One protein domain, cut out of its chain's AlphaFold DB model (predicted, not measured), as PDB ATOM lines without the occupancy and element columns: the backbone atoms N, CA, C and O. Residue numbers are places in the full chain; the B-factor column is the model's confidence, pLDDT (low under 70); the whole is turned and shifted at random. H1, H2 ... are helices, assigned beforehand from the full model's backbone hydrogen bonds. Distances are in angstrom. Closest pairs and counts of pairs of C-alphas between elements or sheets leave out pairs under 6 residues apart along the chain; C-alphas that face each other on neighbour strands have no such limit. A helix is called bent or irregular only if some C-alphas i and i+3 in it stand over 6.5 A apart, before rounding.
ATOM      1  N   PHE A   2     143.848 132.352  85.594       92.00
ATOM      2  CA  PHE A   2     142.844 133.433  85.544       92.00
ATOM      3  C   PHE A   2     141.399 132.960  85.793       92.00
ATOM      4  O   PHE A   2     140.711 133.518  86.639       92.00
ATOM      5  N   LEU A   3     140.973 131.857  85.167       92.44
ATOM      6  CA  LEU A   3     139.660 131.245  85.430       92.44
ATOM      7  C   LEU A   3     139.457 130.850  86.906       92.44
ATOM      8  O   LEU A   3     138.359 130.961  87.440       92.44
ATOM      9  N   THR A   4     140.524 130.432  87.591       93.12
ATOM     10  CA  THR A   4     140.506 130.141  89.034       93.12
ATOM     11  C   THR A   4     140.298 131.402  89.863       93.12
ATOM     12  O   THR A   4     139.600 131.361  90.869       93.12
ATOM     13  N   MET A   5     140.869 132.532  89.438       94.12
ATOM     14  CA  MET A   5     140.616 133.827  90.067       94.12
ATOM     15  C   MET A   5     139.145 134.234  89.893       94.12
ATOM     16  O   MET A   5     138.509 134.581  90.883       94.12
ATOM     17  N   LEU A   6     138.571 134.083  88.691       95.44
ATOM     18  CA  LEU A   6     137.140 134.337  88.459       95.44
ATOM     19  C   LEU A   6     136.248 133.442  89.331       95.44
ATOM     20  O   LEU A   6     135.352 133.949  89.997       95.44
ATOM     21  N   ALA A   7     136.540 132.141  89.416       94.88
ATOM     22  CA  ALA A   7     135.832 131.224  90.313       94.88
ATOM     23  C   ALA A   7     135.959 131.626  91.797       94.88
ATOM     24  O   ALA A   7     135.025 131.467  92.585       94.88
ATOM     25  N   LYS A   8     137.107 132.185  92.201       94.94
ATOM     26  CA  LYS A   8     137.293 132.680  93.567       94.94
ATOM     27  C   LYS A   8     136.429 133.912  93.836       94.94
ATOM     28  O   LYS A   8     135.756 133.944  94.865       94.94
ATOM     29  N   LEU A   9     136.407 134.875  92.916       95.00
ATOM     30  CA  LEU A   9     135.535 136.049  93.013       95.00
ATOM     31  C   LEU A   9     134.053 135.650  93.020       95.00
ATOM     32  O   LEU A   9     133.288 136.175  93.822       95.00
ATOM     33  N   GLU A  10     133.665 134.675  92.194       95.06
ATOM     34  CA  GLU A  10     132.323 134.080  92.185       95.06
ATOM     35  C   GLU A  10     131.947 133.554  93.576       95.06
ATOM     36  O   GLU A  10     130.895 133.910  94.103       95.06
ATOM     37  N   SER A  11     132.837 132.781  94.213       94.19
ATOM     38  CA  SER A  11     132.606 132.230  95.560       94.19
ATOM     39  C   SER A  11     132.450 133.300  96.646       94.19
ATOM     40  O   SER A  11     131.899 133.035  97.710       94.19
ATOM     41  N   GLN A  12     132.954 134.507  96.387       93.69
ATOM     42  CA  GLN A  12     132.919 135.645  97.299       93.69
ATOM     43  C   GLN A  12     131.778 136.621  96.977       93.69
ATOM     44  O   GLN A  12     131.641 137.627  97.667       93.69
ATOM     45  N   GLY A  13     130.970 136.352  95.944       93.88
ATOM     46  CA  GLY A  13     129.928 137.278  95.489       93.88
ATOM     47  C   GLY A  13     130.483 138.566  94.870       93.88
ATOM     48  O   GLY A  13     129.790 139.575  94.839       93.88
ATOM     49  N   LEU A  14     131.731 138.541  94.391       95.25
ATOM     50  CA  LEU A  14     132.445 139.701  93.846       95.25
ATOM     51  C   LEU A  14     132.387 139.780  92.312       95.25
ATOM     52  O   LEU A  14     133.063 140.616  91.717       95.25
ATOM     53  N   LEU A  15     131.610 138.918  91.653       94.81
ATOM     54  CA  LEU A  15     131.323 139.034  90.223       94.81
ATOM     55  C   LEU A  15     129.972 139.715  90.019       94.81
ATOM     56  O   LEU A  15     128.947 139.231  90.496       94.81
ATOM     57  N   GLY A  16     129.974 140.818  89.279       91.25
ATOM     58  CA  GLY A  16     128.773 141.565  88.930       91.25
ATOM     59  C   GLY A  16     129.105 142.974  88.441       91.25
ATOM     60  O   GLY A  16     130.250 143.415  88.597       91.25
ATOM     61  N   PRO A  17     128.124 143.692  87.871       86.69
ATOM     62  CA  PRO A  17     128.307 145.069  87.408       86.69
ATOM     63  C   PRO A  17     128.646 146.034  88.555       86.69
ATOM     64  O   PRO A  17     129.421 146.965  88.358       86.69
ATOM     65  N   ASP A  18     128.141 145.758  89.760       85.75
ATOM     66  CA  ASP A  18     128.355 146.573  90.964       85.75
ATOM     67  C   ASP A  18     129.516 146.064  91.840       85.75
ATOM     68  O   ASP A  18     129.606 146.389  93.024       85.75
ATOM     69  N   SER A  19     130.399 145.225  91.284       89.56
ATOM     70  CA  SER A  19     131.551 144.696  92.017       89.56
ATOM     71  C   SER A  19     132.476 145.813  92.509       89.56
ATOM     72  O   SER A  19     132.804 146.748  91.777       89.56
ATOM     73  N   GLU A  20     132.991 145.675  93.732       93.75
ATOM     74  CA  GLU A  20     134.064 146.539  94.242       93.75
ATOM     75  C   GLU A  20     135.391 146.361  93.479       93.75
ATOM     76  O   GLU A  20     136.275 147.227  93.533       93.75
ATOM     77  N   ILE A  21     135.534 145.255  92.739       93.00
ATOM     78  CA  ILE A  21     136.702 144.970  91.912       93.00
ATOM     79  C   ILE A  21     136.642 145.837  90.654       93.00
ATOM     80  O   ILE A  21     136.032 145.505  89.637       93.00
ATOM     81  N   LYS A  22     137.320 146.982  90.728       91.06
ATOM     82  CA  LYS A  22     137.401 147.945  89.629       91.06
ATOM     83  C   LYS A  22     138.010 147.321  88.374       91.06
ATOM     84  O   LYS A  22     138.947 146.529  88.447       91.06
ATOM     85  N   ASN A  23     137.522 147.767  87.215       91.31
ATOM     86  CA  ASN A  23     138.026 147.393  85.889       91.31
ATOM     87  C   ASN A  23     137.958 145.887  85.577       91.31
ATOM     88  O   ASN A  23     138.649 145.427  84.670       91.31
ATOM     89  N   LEU A  24     137.123 145.117  86.283       92.94
ATOM     90  CA  LEU A  24     137.008 143.673  86.076       92.94
ATOM     91  C   LEU A  24     136.681 143.318  84.617       92.94
ATOM     92  O   LEU A  24     137.372 142.493  84.026       92.94
ATOM     93  N   GLY A  25     135.711 144.007  84.008       93.62
ATOM     94  CA  GLY A  25     135.359 143.821  82.597       93.62
ATOM     95  C   GLY A  25     136.506 144.113  81.624       93.62
ATOM     96  O   GLY A  25     136.646 143.429  80.613       93.62
ATOM     97  N   MET A  26     137.385 145.064  81.957       93.50
ATOM     98  CA  MET A  26     138.583 145.352  81.164       93.50
ATOM     99  C   MET A  26     139.644 144.267  81.309       93.50
ATOM    100  O   MET A  26     140.205 143.811  80.317       93.50
ATOM    101  N   VAL A  27     139.910 143.812  82.533       92.94
ATOM    102  CA  VAL A  27     140.866 142.722  82.767       92.94
ATOM    103  C   VAL A  27     140.386 141.435  82.092       92.94
ATOM    104  O   VAL A  27     141.181 140.746  81.458       92.94
ATOM    105  N   MET A  28     139.089 141.128  82.168       93.81
ATOM    106  CA  MET A  28     138.493 139.996  81.455       93.81
ATOM    107  C   MET A  28     138.660 140.128  79.939       93.81
ATOM    108  O   MET A  28     139.077 139.157  79.312       93.81
ATOM    109  N   ALA A  29     138.423 141.313  79.365       93.00
ATOM    110  CA  ALA A  29     138.639 141.560  77.940       93.00
ATOM    111  C   ALA A  29     140.105 141.332  77.523       93.00
ATOM    112  O   ALA A  29     140.354 140.660  76.529       93.00
ATOM    113  N   LEU A  30     141.084 141.790  78.314       91.12
ATOM    114  CA  LEU A  30     142.508 141.552  78.031       91.12
ATOM    115  C   LEU A  30     142.857 140.055  77.985       91.12
ATOM    116  O   LEU A  30     143.572 139.613  77.088       91.12
ATOM    117  N   TYR A  31     142.350 139.267  78.937       90.12
ATOM    118  CA  TYR A  31     142.573 137.819  78.945       90.12
ATOM    119  C   TYR A  31     141.783 137.078  77.860       90.12
ATOM    120  O   TYR A  31     142.215 136.003  77.457       90.12
ATOM    121  N   LEU A  32     140.656 137.627  77.402       89.88
ATOM    122  CA  LEU A  32     139.873 137.086  76.290       89.88
ATOM    123  C   LEU A  32     140.568 137.328  74.944       89.88
ATOM    124  O   LEU A  32     140.579 136.431  74.110       89.88
ATOM    125  N   CYS A  33     141.186 138.497  74.751       87.56
ATOM    126  CA  CYS A  33     141.932 138.811  73.531       87.56
ATOM    127  C   CYS A  33     143.292 138.096  73.473       87.56
ATOM    128  O   CYS A  33     143.740 137.728  72.398       87.56
ATOM    129  N   ALA A  34     143.957 137.840  74.606       83.56
ATOM    130  CA  ALA A  34     145.294 137.231  74.603       83.56
ATOM    131  C   ALA A  34     145.403 135.900  73.808       83.56
ATOM    132  O   ALA A  34     146.383 135.740  73.075       83.56
ATOM    133  N   PRO A  35     144.435 134.961  73.893       80.00
ATOM    134  CA  PRO A  35     144.369 133.767  73.053       80.00
ATOM    135  C   PRO A  35     144.501 133.997  71.546       80.00
ATOM    136  O   PRO A  35     145.116 133.157  70.891       80.00
ATOM    137  N   SER A  36     143.974 135.087  70.972       75.06
ATOM    138  CA  SER A  36     144.037 135.294  69.516       75.06
ATOM    139  C   SER A  36     145.470 135.404  69.011       75.06
ATOM    140  O   SER A  36     145.814 134.804  67.994       75.06
ATOM    141  N   ASP A  37     146.319 136.100  69.765       76.44
ATOM    142  CA  ASP A  37     147.718 136.310  69.398       76.44
ATOM    143  C   ASP A  37     148.544 135.046  69.643       76.44
ATOM    144  O   ASP A  37     149.387 134.672  68.830       76.44
ATOM    145  N   ILE A  38     148.292 134.350  70.755       78.81
ATOM    146  CA  ILE A  38     149.084 133.174  71.140       78.81
ATOM    147  C   ILE A  38     148.667 131.895  70.397       78.81
ATOM    148  O   ILE A  38     149.487 130.981  70.266       78.81
ATOM    149  N   ARG A  39     147.437 131.827  69.859       79.94
ATOM    150  CA  ARG A  39     146.982 130.744  68.962       79.94
ATOM    151  C   ARG A  39     147.878 130.640  67.729       79.94
ATOM    152  O   ARG A  39     148.223 129.528  67.346       79.94
ATOM    153  N   ALA A  40     148.337 131.764  67.173       79.06
ATOM    154  CA  ALA A  40     149.258 131.777  66.031       79.06
ATOM    155  C   ALA A  40     150.612 131.094  66.319       79.06
ATOM    156  O   ALA A  40     151.311 130.697  65.390       79.06
ATOM    157  N   TYR A  41     150.972 130.930  67.596       77.56
ATOM    158  CA  TYR A  41     152.194 130.255  68.042       77.56
ATOM    159  C   TYR A  41     151.950 128.816  68.533       77.56
ATOM    160  O   TYR A  41     152.843 128.223  69.136       77.56
ATOM    161  N   GLY A  42     150.746 128.261  68.337       75.25
ATOM    162  CA  GLY A  42     150.389 126.902  68.763       75.25
ATOM    163  C   GLY A  42     150.189 126.731  70.277       75.25
ATOM    164  O   GLY A  42     150.032 125.617  70.764       75.25
ATOM    165  N   ILE A  43     150.177 127.819  71.058       73.25
ATOM    166  CA  ILE A  43     150.125 127.764  72.537       73.25
ATOM    167  C   ILE A  43     148.735 127.346  73.055       73.25
ATOM    168  O   ILE A  43     148.611 126.785  74.142       73.25
ATOM    169  N   CYS A  44     147.688 127.629  72.282       72.69
ATOM    170  CA  CYS A  44     146.299 127.294  72.605       72.69
ATOM    171  C   CYS A  44     145.819 125.987  71.962       72.69
ATOM    172  O   CYS A  44     144.633 125.666  72.073       72.69
ATOM    173  N   GLU A  45     146.697 125.267  71.263       72.62
ATOM    174  CA  GLU A  45     146.355 123.973  70.682       72.62
ATOM    175  C   GLU A  45     146.095 122.948  71.793       72.62
ATOM    176  O   GLU A  45     146.627 123.035  72.904       72.62
ATOM    177  N   GLY A  46     145.197 122.002  71.514       64.62
ATOM    178  CA  GLY A  46     144.878 120.936  72.454       64.62
ATOM    179  C   GLY A  46     146.118 120.115  72.800       64.62
ATOM    180  O   GLY A  46     147.034 119.970  71.996       64.62
ATOM    181  N   ASN A  47     146.143 119.557  74.007       68.06
ATOM    182  CA  ASN A  47     147.194 118.629  74.385       68.06
ATOM    183  C   ASN A  47     146.777 117.190  74.079       68.06
ATOM    184  O   ASN A  47     145.869 116.661  74.727       68.06
ATOM    185  N   ASP A  48     147.477 116.545  73.147       69.62
ATOM    186  CA  ASP A  48     147.283 115.123  72.844       69.62
ATOM    187  C   ASP A  48     147.674 114.219  74.026       69.62
ATOM    188  O   ASP A  48     147.115 113.130  74.207       69.62
ATOM    189  N   ASP A  49     148.586 114.680  74.889       73.50
ATOM    190  CA  ASP A  49     148.914 114.004  76.139       73.50
ATOM    191  C   ASP A  49     147.843 114.281  77.201       73.50
ATOM    192  O   ASP A  49     147.938 115.201  78.018       73.50
ATOM    193  N   LYS A  50     146.841 113.397  77.239       70.19
ATOM    194  CA  LYS A  50     145.759 113.398  78.238       70.19
ATOM    195  C   LYS A  50     146.242 113.256  79.686       70.19
ATOM    196  O   LYS A  50     145.450 113.448  80.606       70.19
ATOM    197  N   THR A  51     147.505 112.893  79.915       72.75
ATOM    198  CA  THR A  51     148.090 112.829  81.260       72.75
ATOM    199  C   THR A  51     148.704 114.159  81.694       72.75
ATOM    200  O   THR A  51     148.946 114.350  82.889       72.75
ATOM    201  N   ASN A  52     148.914 115.098  80.766       73.31
ATOM    202  CA  ASN A  52     149.493 116.408  81.020       73.31
ATOM    203  C   ASN A  52     148.433 117.522  81.014       73.31
ATOM    204  O   ASN A  52     148.068 118.095  79.991       73.31
ATOM    205  N   ASN A  53     147.984 117.901  82.210       70.25
ATOM    206  CA  ASN A  53     146.966 118.938  82.378       70.25
ATOM    207  C   ASN A  53     147.531 120.368  82.289       70.25
ATOM    208  O   ASN A  53     146.773 121.331  82.372       70.25
ATOM    209  N   VAL A  54     148.851 120.535  82.138       69.31
ATOM    210  CA  VAL A  54     149.512 121.853  82.092       69.31
ATOM    211  C   VAL A  54     149.174 122.616  80.812       69.31
ATOM    212  O   VAL A  54     149.070 123.837  80.842       69.31
ATOM    213  N   ALA A  55     148.942 121.910  79.706       60.97
ATOM    214  CA  ALA A  55     148.658 122.511  78.403       60.97
ATOM    215  C   ALA A  55     147.158 122.791  78.157       60.97
ATOM    216  O   ALA A  55     146.758 123.149  77.055       60.97
ATOM    217  N   ALA A  56     146.300 122.678  79.177       64.94
ATOM    218  CA  ALA A  56     144.853 122.874  79.049       64.94
ATOM    219  C   ALA A  56     144.423 124.361  78.990       64.94
ATOM    220  O   ALA A  56     143.478 124.766  79.669       64.94
ATOM    221  N   PHE A  57     145.126 125.193  78.213       66.62
ATOM    222  CA  PHE A  57     144.746 126.594  77.977       66.62
ATOM    223  C   PHE A  57     143.746 126.759  76.821       66.62
ATOM    224  O   PHE A  57     143.263 127.871  76.580       66.62
ATOM    225  N   TYR A  58     143.420 125.655  76.135       71.31
ATOM    226  CA  TYR A  58     142.373 125.610  75.123       71.31
ATOM    227  C   TYR A  58     141.077 126.221  75.681       71.31
ATOM    228  O   TYR A  58     140.769 126.082  76.872       71.31
ATOM    229  N   ASN A  59     140.398 126.974  74.816       83.31
ATOM    230  CA  ASN A  59     139.132 127.667  75.045       83.31
ATOM    231  C   ASN A  59     138.964 128.448  76.364       83.31
ATOM    232  O   ASN A  59     137.886 128.500  76.966       83.31
ATOM    233  N   SER A  60     140.047 129.033  76.870       87.56
ATOM    234  CA  SER A  60     139.995 129.900  78.050       87.56
ATOM    235  C   SER A  60     139.202 131.191  77.803       87.56
ATOM    236  O   SER A  60     138.484 131.633  78.696       87.56
ATOM    237  N   ASP A  61     139.281 131.737  76.593       89.94
ATOM    238  CA  ASP A  61     138.496 132.854  76.052       89.94
ATOM    239  C   ASP A  61     136.981 132.606  76.129       89.94
ATOM    240  O   ASP A  61     136.260 133.406  76.733       89.94
ATOM    241  N   GLU A  62     136.500 131.468  75.621       92.06
ATOM    242  CA  GLU A  62     135.077 131.077  75.678       92.06
ATOM    243  C   GLU A  62     134.564 131.039  77.129       92.06
ATOM    244  O   GLU A  62     133.485 131.542  77.452       92.06
ATOM    245  N   LYS A  63     135.370 130.494  78.050       93.38
ATOM    246  CA  LYS A  63     135.028 130.395  79.479       93.38
ATOM    247  C   LYS A  63     135.011 131.763  80.167       93.38
ATOM    248  O   LYS A  63     134.167 132.002  81.031       93.38
ATOM    249  N   ILE A  64     135.917 132.673  79.801       94.75
ATOM    250  CA  ILE A  64     135.906 134.057  80.305       94.75
ATOM    251  C   ILE A  64     134.638 134.772  79.833       94.75
ATOM    252  O   ILE A  64     133.965 135.417  80.642       94.75
ATOM    253  N   LEU A  65     134.273 134.609  78.557       95.19
ATOM    254  CA  LEU A  65     133.039 135.158  78.002       95.19
ATOM    255  C   LEU A  65     131.799 134.602  78.719       95.19
ATOM    256  O   LEU A  65     130.887 135.362  79.049       95.19
ATOM    257  N   ALA A  66     131.778 133.301  79.018       96.19
ATOM    258  CA  ALA A  66     130.696 132.676  79.773       96.19
ATOM    259  C   ALA A  66     130.554 133.268  81.189       96.19
ATOM    260  O   ALA A  66     129.433 133.541  81.625       96.19
ATOM    261  N   TYR A  67     131.663 133.554  81.885       96.56
ATOM    262  CA  TYR A  67     131.628 134.272  83.169       96.56
ATOM    263  C   TYR A  67     131.065 135.690  83.023       96.56
ATOM    264  O   TYR A  67     130.219 136.088  83.825       96.56
ATOM    265  N   ALA A  68     131.493 136.439  82.002       95.69
ATOM    266  CA  ALA A  68     131.015 137.803  81.775       95.69
ATOM    267  C   ALA A  68     129.499 137.833  81.540       95.69
ATOM    268  O   ALA A  68     128.785 138.592  82.195       95.69
ATOM    269  N   LYS A  69     129.000 136.935  80.680       95.81
ATOM    270  CA  LYS A  69     127.567 136.775  80.392       95.81
ATOM    271  C   LYS A  69     126.777 136.368  81.636       95.81
ATOM    272  O   LYS A  69     125.766 136.994  81.941       95.81
ATOM    273  N   LYS A  70     127.249 135.362  82.383       96.12
ATOM    274  CA  LYS A  70     126.574 134.848  83.589       96.12
ATOM    275  C   LYS A  70     126.356 135.929  84.652       96.12
ATOM    276  O   LYS A  70     125.327 135.917  85.320       96.12
ATOM    277  N   TYR A  71     127.312 136.844  84.801       95.81
ATOM    278  CA  TYR A  71     127.295 137.881  85.837       95.81
ATOM    279  C   TYR A  71     126.968 139.282  85.313       95.81
ATOM    280  O   TYR A  71     127.107 140.248  86.059       95.81
ATOM    281  N   ASN A  72     126.523 139.399  84.058       95.62
ATOM    282  CA  ASN A  72     126.210 140.674  83.408       95.62
ATOM    283  C   ASN A  72     127.344 141.712  83.544       95.62
ATOM    284  O   ASN A  72     127.119 142.875  83.880       95.62
ATOM    285  N   ILE A  73     128.585 141.264  83.342       94.94
ATOM    286  CA  ILE A  73     129.773 142.119  83.386       94.94
ATOM    287  C   ILE A  73     130.007 142.668  81.982       94.94
ATOM    288  O   ILE A  73     130.257 141.911  81.044       94.94
ATOM    289  N   GLU A  74     129.965 143.989  81.848       93.69
ATOM    290  CA  GLU A  74     130.292 144.669  80.596       93.69
ATOM    291  C   GLU A  74     131.792 144.531  80.294       93.69
ATOM    292  O   GLU A  74     132.641 145.001  81.059       93.69
ATOM    293  N   LEU A  75     132.131 143.885  79.177       93.12
ATOM    294  CA  LEU A  75     133.507 143.801  78.695       93.12
ATOM    295  C   LEU A  75     133.882 145.110  77.992       93.12
ATOM    296  O   LEU A  75     133.157 145.583  77.123       93.12
ATOM    297  N   ARG A  76     135.028 145.690  78.359       89.69
ATOM    298  CA  ARG A  76     135.552 146.926  77.753       89.69
ATOM    299  C   ARG A  76     137.025 146.742  77.427       89.69
ATOM    300  O   ARG A  76     137.818 146.541  78.339       89.69
ATOM    301  N   GLY A  77     137.410 146.803  76.159       79.62
ATOM    302  CA  GLY A  77     138.746 146.382  75.734       79.62
ATOM    303  C   GLY A  77     139.279 147.136  74.518       79.62
ATOM    304  O   GLY A  77     138.775 148.215  74.207       79.62
ATOM    305  N   PRO A  78     140.323 146.594  73.864       73.38
ATOM    306  CA  PRO A  78     140.869 147.123  72.612       73.38
ATOM    307  C   PRO A  78     139.789 147.307  71.531       73.38
ATOM    308  O   PRO A  78     138.694 146.755  71.632       73.38
ATOM    309  N   CYS A  79     140.092 148.109  70.506       65.44
ATOM    310  CA  CYS A  79     139.123 148.590  69.510       65.44
ATOM    311  C   CYS A  79     138.428 147.503  68.666       65.44
ATOM    312  O   CYS A  79     137.483 147.820  67.951       65.44
ATOM    313  N   ASP A  80     138.861 146.249  68.755       82.56
ATOM    314  CA  ASP A  80     138.386 145.081  68.012       82.56
ATOM    315  C   ASP A  80     137.718 144.005  68.894       82.56
ATOM    316  O   ASP A  80     137.404 142.918  68.407       82.56
ATOM    317  N   LEU A  81     137.429 144.309  70.168       87.44
ATOM    318  CA  LEU A  81     136.814 143.378  71.128       87.44
ATOM    319  C   LEU A  81     135.547 142.681  70.600       87.44
ATOM    320  O   LEU A  81     135.398 141.475  70.797       87.44
ATOM    321  N   ASP A  82     134.656 143.414  69.931       88.56
ATOM    322  CA  ASP A  82     133.386 142.865  69.435       88.56
ATOM    323  C   ASP A  82     133.616 141.699  68.467       88.56
ATOM    324  O   ASP A  82     132.984 140.651  68.591       88.56
ATOM    325  N   SER A  83     134.606 141.829  67.578       86.81
ATOM    326  CA  SER A  83     134.954 140.777  66.619       86.81
ATOM    327  C   SER A  83     135.458 139.502  67.302       86.81
ATOM    328  O   SER A  83     135.134 138.396  66.869       86.81
ATOM    329  N   TYR A  84     136.192 139.637  68.412       85.31
ATOM    330  CA  TYR A  84     136.626 138.490  69.203       85.31
ATOM    331  C   TYR A  84     135.451 137.820  69.904       85.31
ATOM    332  O   TYR A  84     135.357 136.599  69.900       85.31
ATOM    333  N   VAL A  85     134.544 138.600  70.491       89.12
ATOM    334  CA  VAL A  85     133.377 138.060  71.201       89.12
ATOM    335  C   VAL A  85     132.434 137.321  70.252       89.12
ATOM    336  O   VAL A  85     131.917 136.266  70.620       89.12
ATOM    337  N   GLU A  86     132.220 137.844  69.043       89.06
ATOM    338  CA  GLU A  86     131.377 137.218  68.017       89.06
ATOM    339  C   GLU A  86     131.945 135.891  67.497       89.06
ATOM    340  O   GLU A  86     131.178 135.002  67.130       89.06
ATOM    341  N   ALA A  87     133.271 135.736  67.488       87.00
ATOM    342  CA  ALA A  87     133.941 134.528  67.013       87.00
ATOM    343  C   ALA A  87     133.956 133.372  68.032       87.00
ATOM    344  O   ALA A  87     134.379 132.269  67.685       87.00
ATOM    345  N   LEU A  88     133.547 133.613  69.284       87.81
ATOM    346  CA  LEU A  88     133.628 132.631  70.366       87.81
ATOM    347  C   LEU A  88     132.318 131.866  70.558       87.81
ATOM    348  O   LEU A  88     131.232 132.446  70.646       87.81
ATOM    349  N   ASP A  89     132.451 130.555  70.741       88.50
ATOM    350  CA  ASP A  89     131.334 129.684  71.077       88.50
ATOM    351  C   ASP A  89     130.829 129.916  72.509       88.50
ATOM    352  O   ASP A  89     131.535 130.371  73.417       88.50
ATOM    353  N   GLN A  90     129.556 129.581  72.728       88.62
ATOM    354  CA  GLN A  90     128.995 129.543  74.073       88.62
ATOM    355  C   GLN A  90     129.362 128.230  74.755       88.62
ATOM    356  O   GLN A  90     129.104 127.152  74.223       88.62
ATOM    357  N   VAL A  91     129.901 128.329  75.968       92.62
ATOM    358  CA  VAL A  91     130.284 127.170  76.777       92.62
ATOM    359  C   VAL A  91     129.627 127.203  78.145       92.62
ATOM    360  O   VAL A  91     129.392 128.266  78.724       92.62
ATOM    361  N   GLU A  92     129.362 126.017  78.682       92.88
ATOM    362  CA  GLU A  92     128.897 125.871  80.054       92.88
ATOM    363  C   GLU A  92     130.060 126.009  81.039       92.88
ATOM    364  O   GLU A  92     131.148 125.455  80.855       92.88
ATOM    365  N   LEU A  93     129.813 126.744  82.122       92.56
ATOM    366  CA  LEU A  93     130.743 126.814  83.239       92.56
ATOM    367  C   LEU A  93     130.544 125.608  84.162       92.56
ATOM    368  O   LEU A  93     129.405 125.206  84.411       92.56
ATOM    369  N   PRO A  94     131.626 125.057  84.737       91.44
ATOM    370  CA  PRO A  94     131.503 124.062  85.789       91.44
ATOM    371  C   PRO A  94     130.734 124.635  86.996       91.44
ATOM    372  O   PRO A  94     130.740 125.850  87.220       91.44
ATOM    373  N   PRO A  95     130.116 123.776  87.824       89.75
ATOM    374  CA  PRO A  95     129.491 124.212  89.065       89.75
ATOM    375  C   PRO A  95     130.481 124.951  89.971       89.75
ATOM    376  O   PRO A  95     131.645 124.555  90.087       89.75
TER     377      PRO A  95
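This is residues 2 to 95 of the 166 residues of an uncharacterized protein of Aspergillus pseudotamarii (UniProt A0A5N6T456). Three helices, H1, H2 and H3, stand side by side at shallow tilts with their centres in a triangle, H3 packing on both of the others; the short H4 crosses H2 about perpendicular to it, though only just, at 71 degrees. H2 and H3 form a helical hairpin whose long link, residues 40 to 59, reaches away from the body, and its residues 48 to 54 stick out. The last printed residues, 87 to 95, run past H3 as a tail. The printed part has 94 residues with four named helices, in the order H1, H2, H3, H4, and no named strand; the class is all helix, though under half of the residues, 43, are in named elements. It is compact, with a radius of gyration of the C-alphas of 13.7 A, and spans 41 by 31 by 20 A.

The longest helix is H2, residues 24 to 39, 23.7 A from first to last C-alpha, from C-alpha 24 at (137.008, 143.673, 86.076) to C-alpha 39 at (146.982, 130.744, 68.962). H2 is neither bent nor irregular, but only just: C-alphas 32 and 35 are 6.5 A apart. H3 is residues 60 to 70, 15.3 A long. H1 is residues 2 to 11, 14.4 A long, beginning at C-alpha 2 at (142.844, 133.433, 85.544). H4 is residues 81 to 86, 8.8 A long, ending at C-alpha 86 at (131.377, 137.218, 68.017).

H2 and H3 touch as a hairpin, running opposite ways at a shallow tilt of 26 degrees; their closest C-alphas, those of Leu 32 and Asp 61, are 4.5 A apart. H3 touches H1, the same way at a shallow tilt of 23 degrees, with the C-alphas of Leu 3 and Ile 64 closest at 6.9 A. H1 and H2 are close but not clearly touching, the closest C-alphas being those of Phe 2 and Tyr 31 at 7.9 A. H4 touches H2 with residues 29 to 33 of H2 alone; the C-alphas of Cys 33 and Tyr 84 are closest at 6.9 A, and the tilt of 71 degrees is only just about perpendicular. H3 and H4 are close but not clearly touching, with the C-alphas of Leu 65 and Val 85 closest at 7.4 A. H1 and H4 are apart. The packing of the helices that touch is mostly aligned, but only just: 2 of 3 pairs are at a shallow tilt. In H1, H3 and H4 every O i to N i+4 pair is within hydrogen-bond range; in H2 it is 9 of 12.

The two C-alphas farthest apart, those of Asp 18 and Asp 49, are 41.3 A apart. The printed part has no cut. The links H1 to H2 and H2 to H3 are long, with 12 and 20 residues, and H3 to H4 is short, with 10. The mean pLDDT of the printed part is 86.1; residues 46 to 48, 54 to 57 and 79 are under 70.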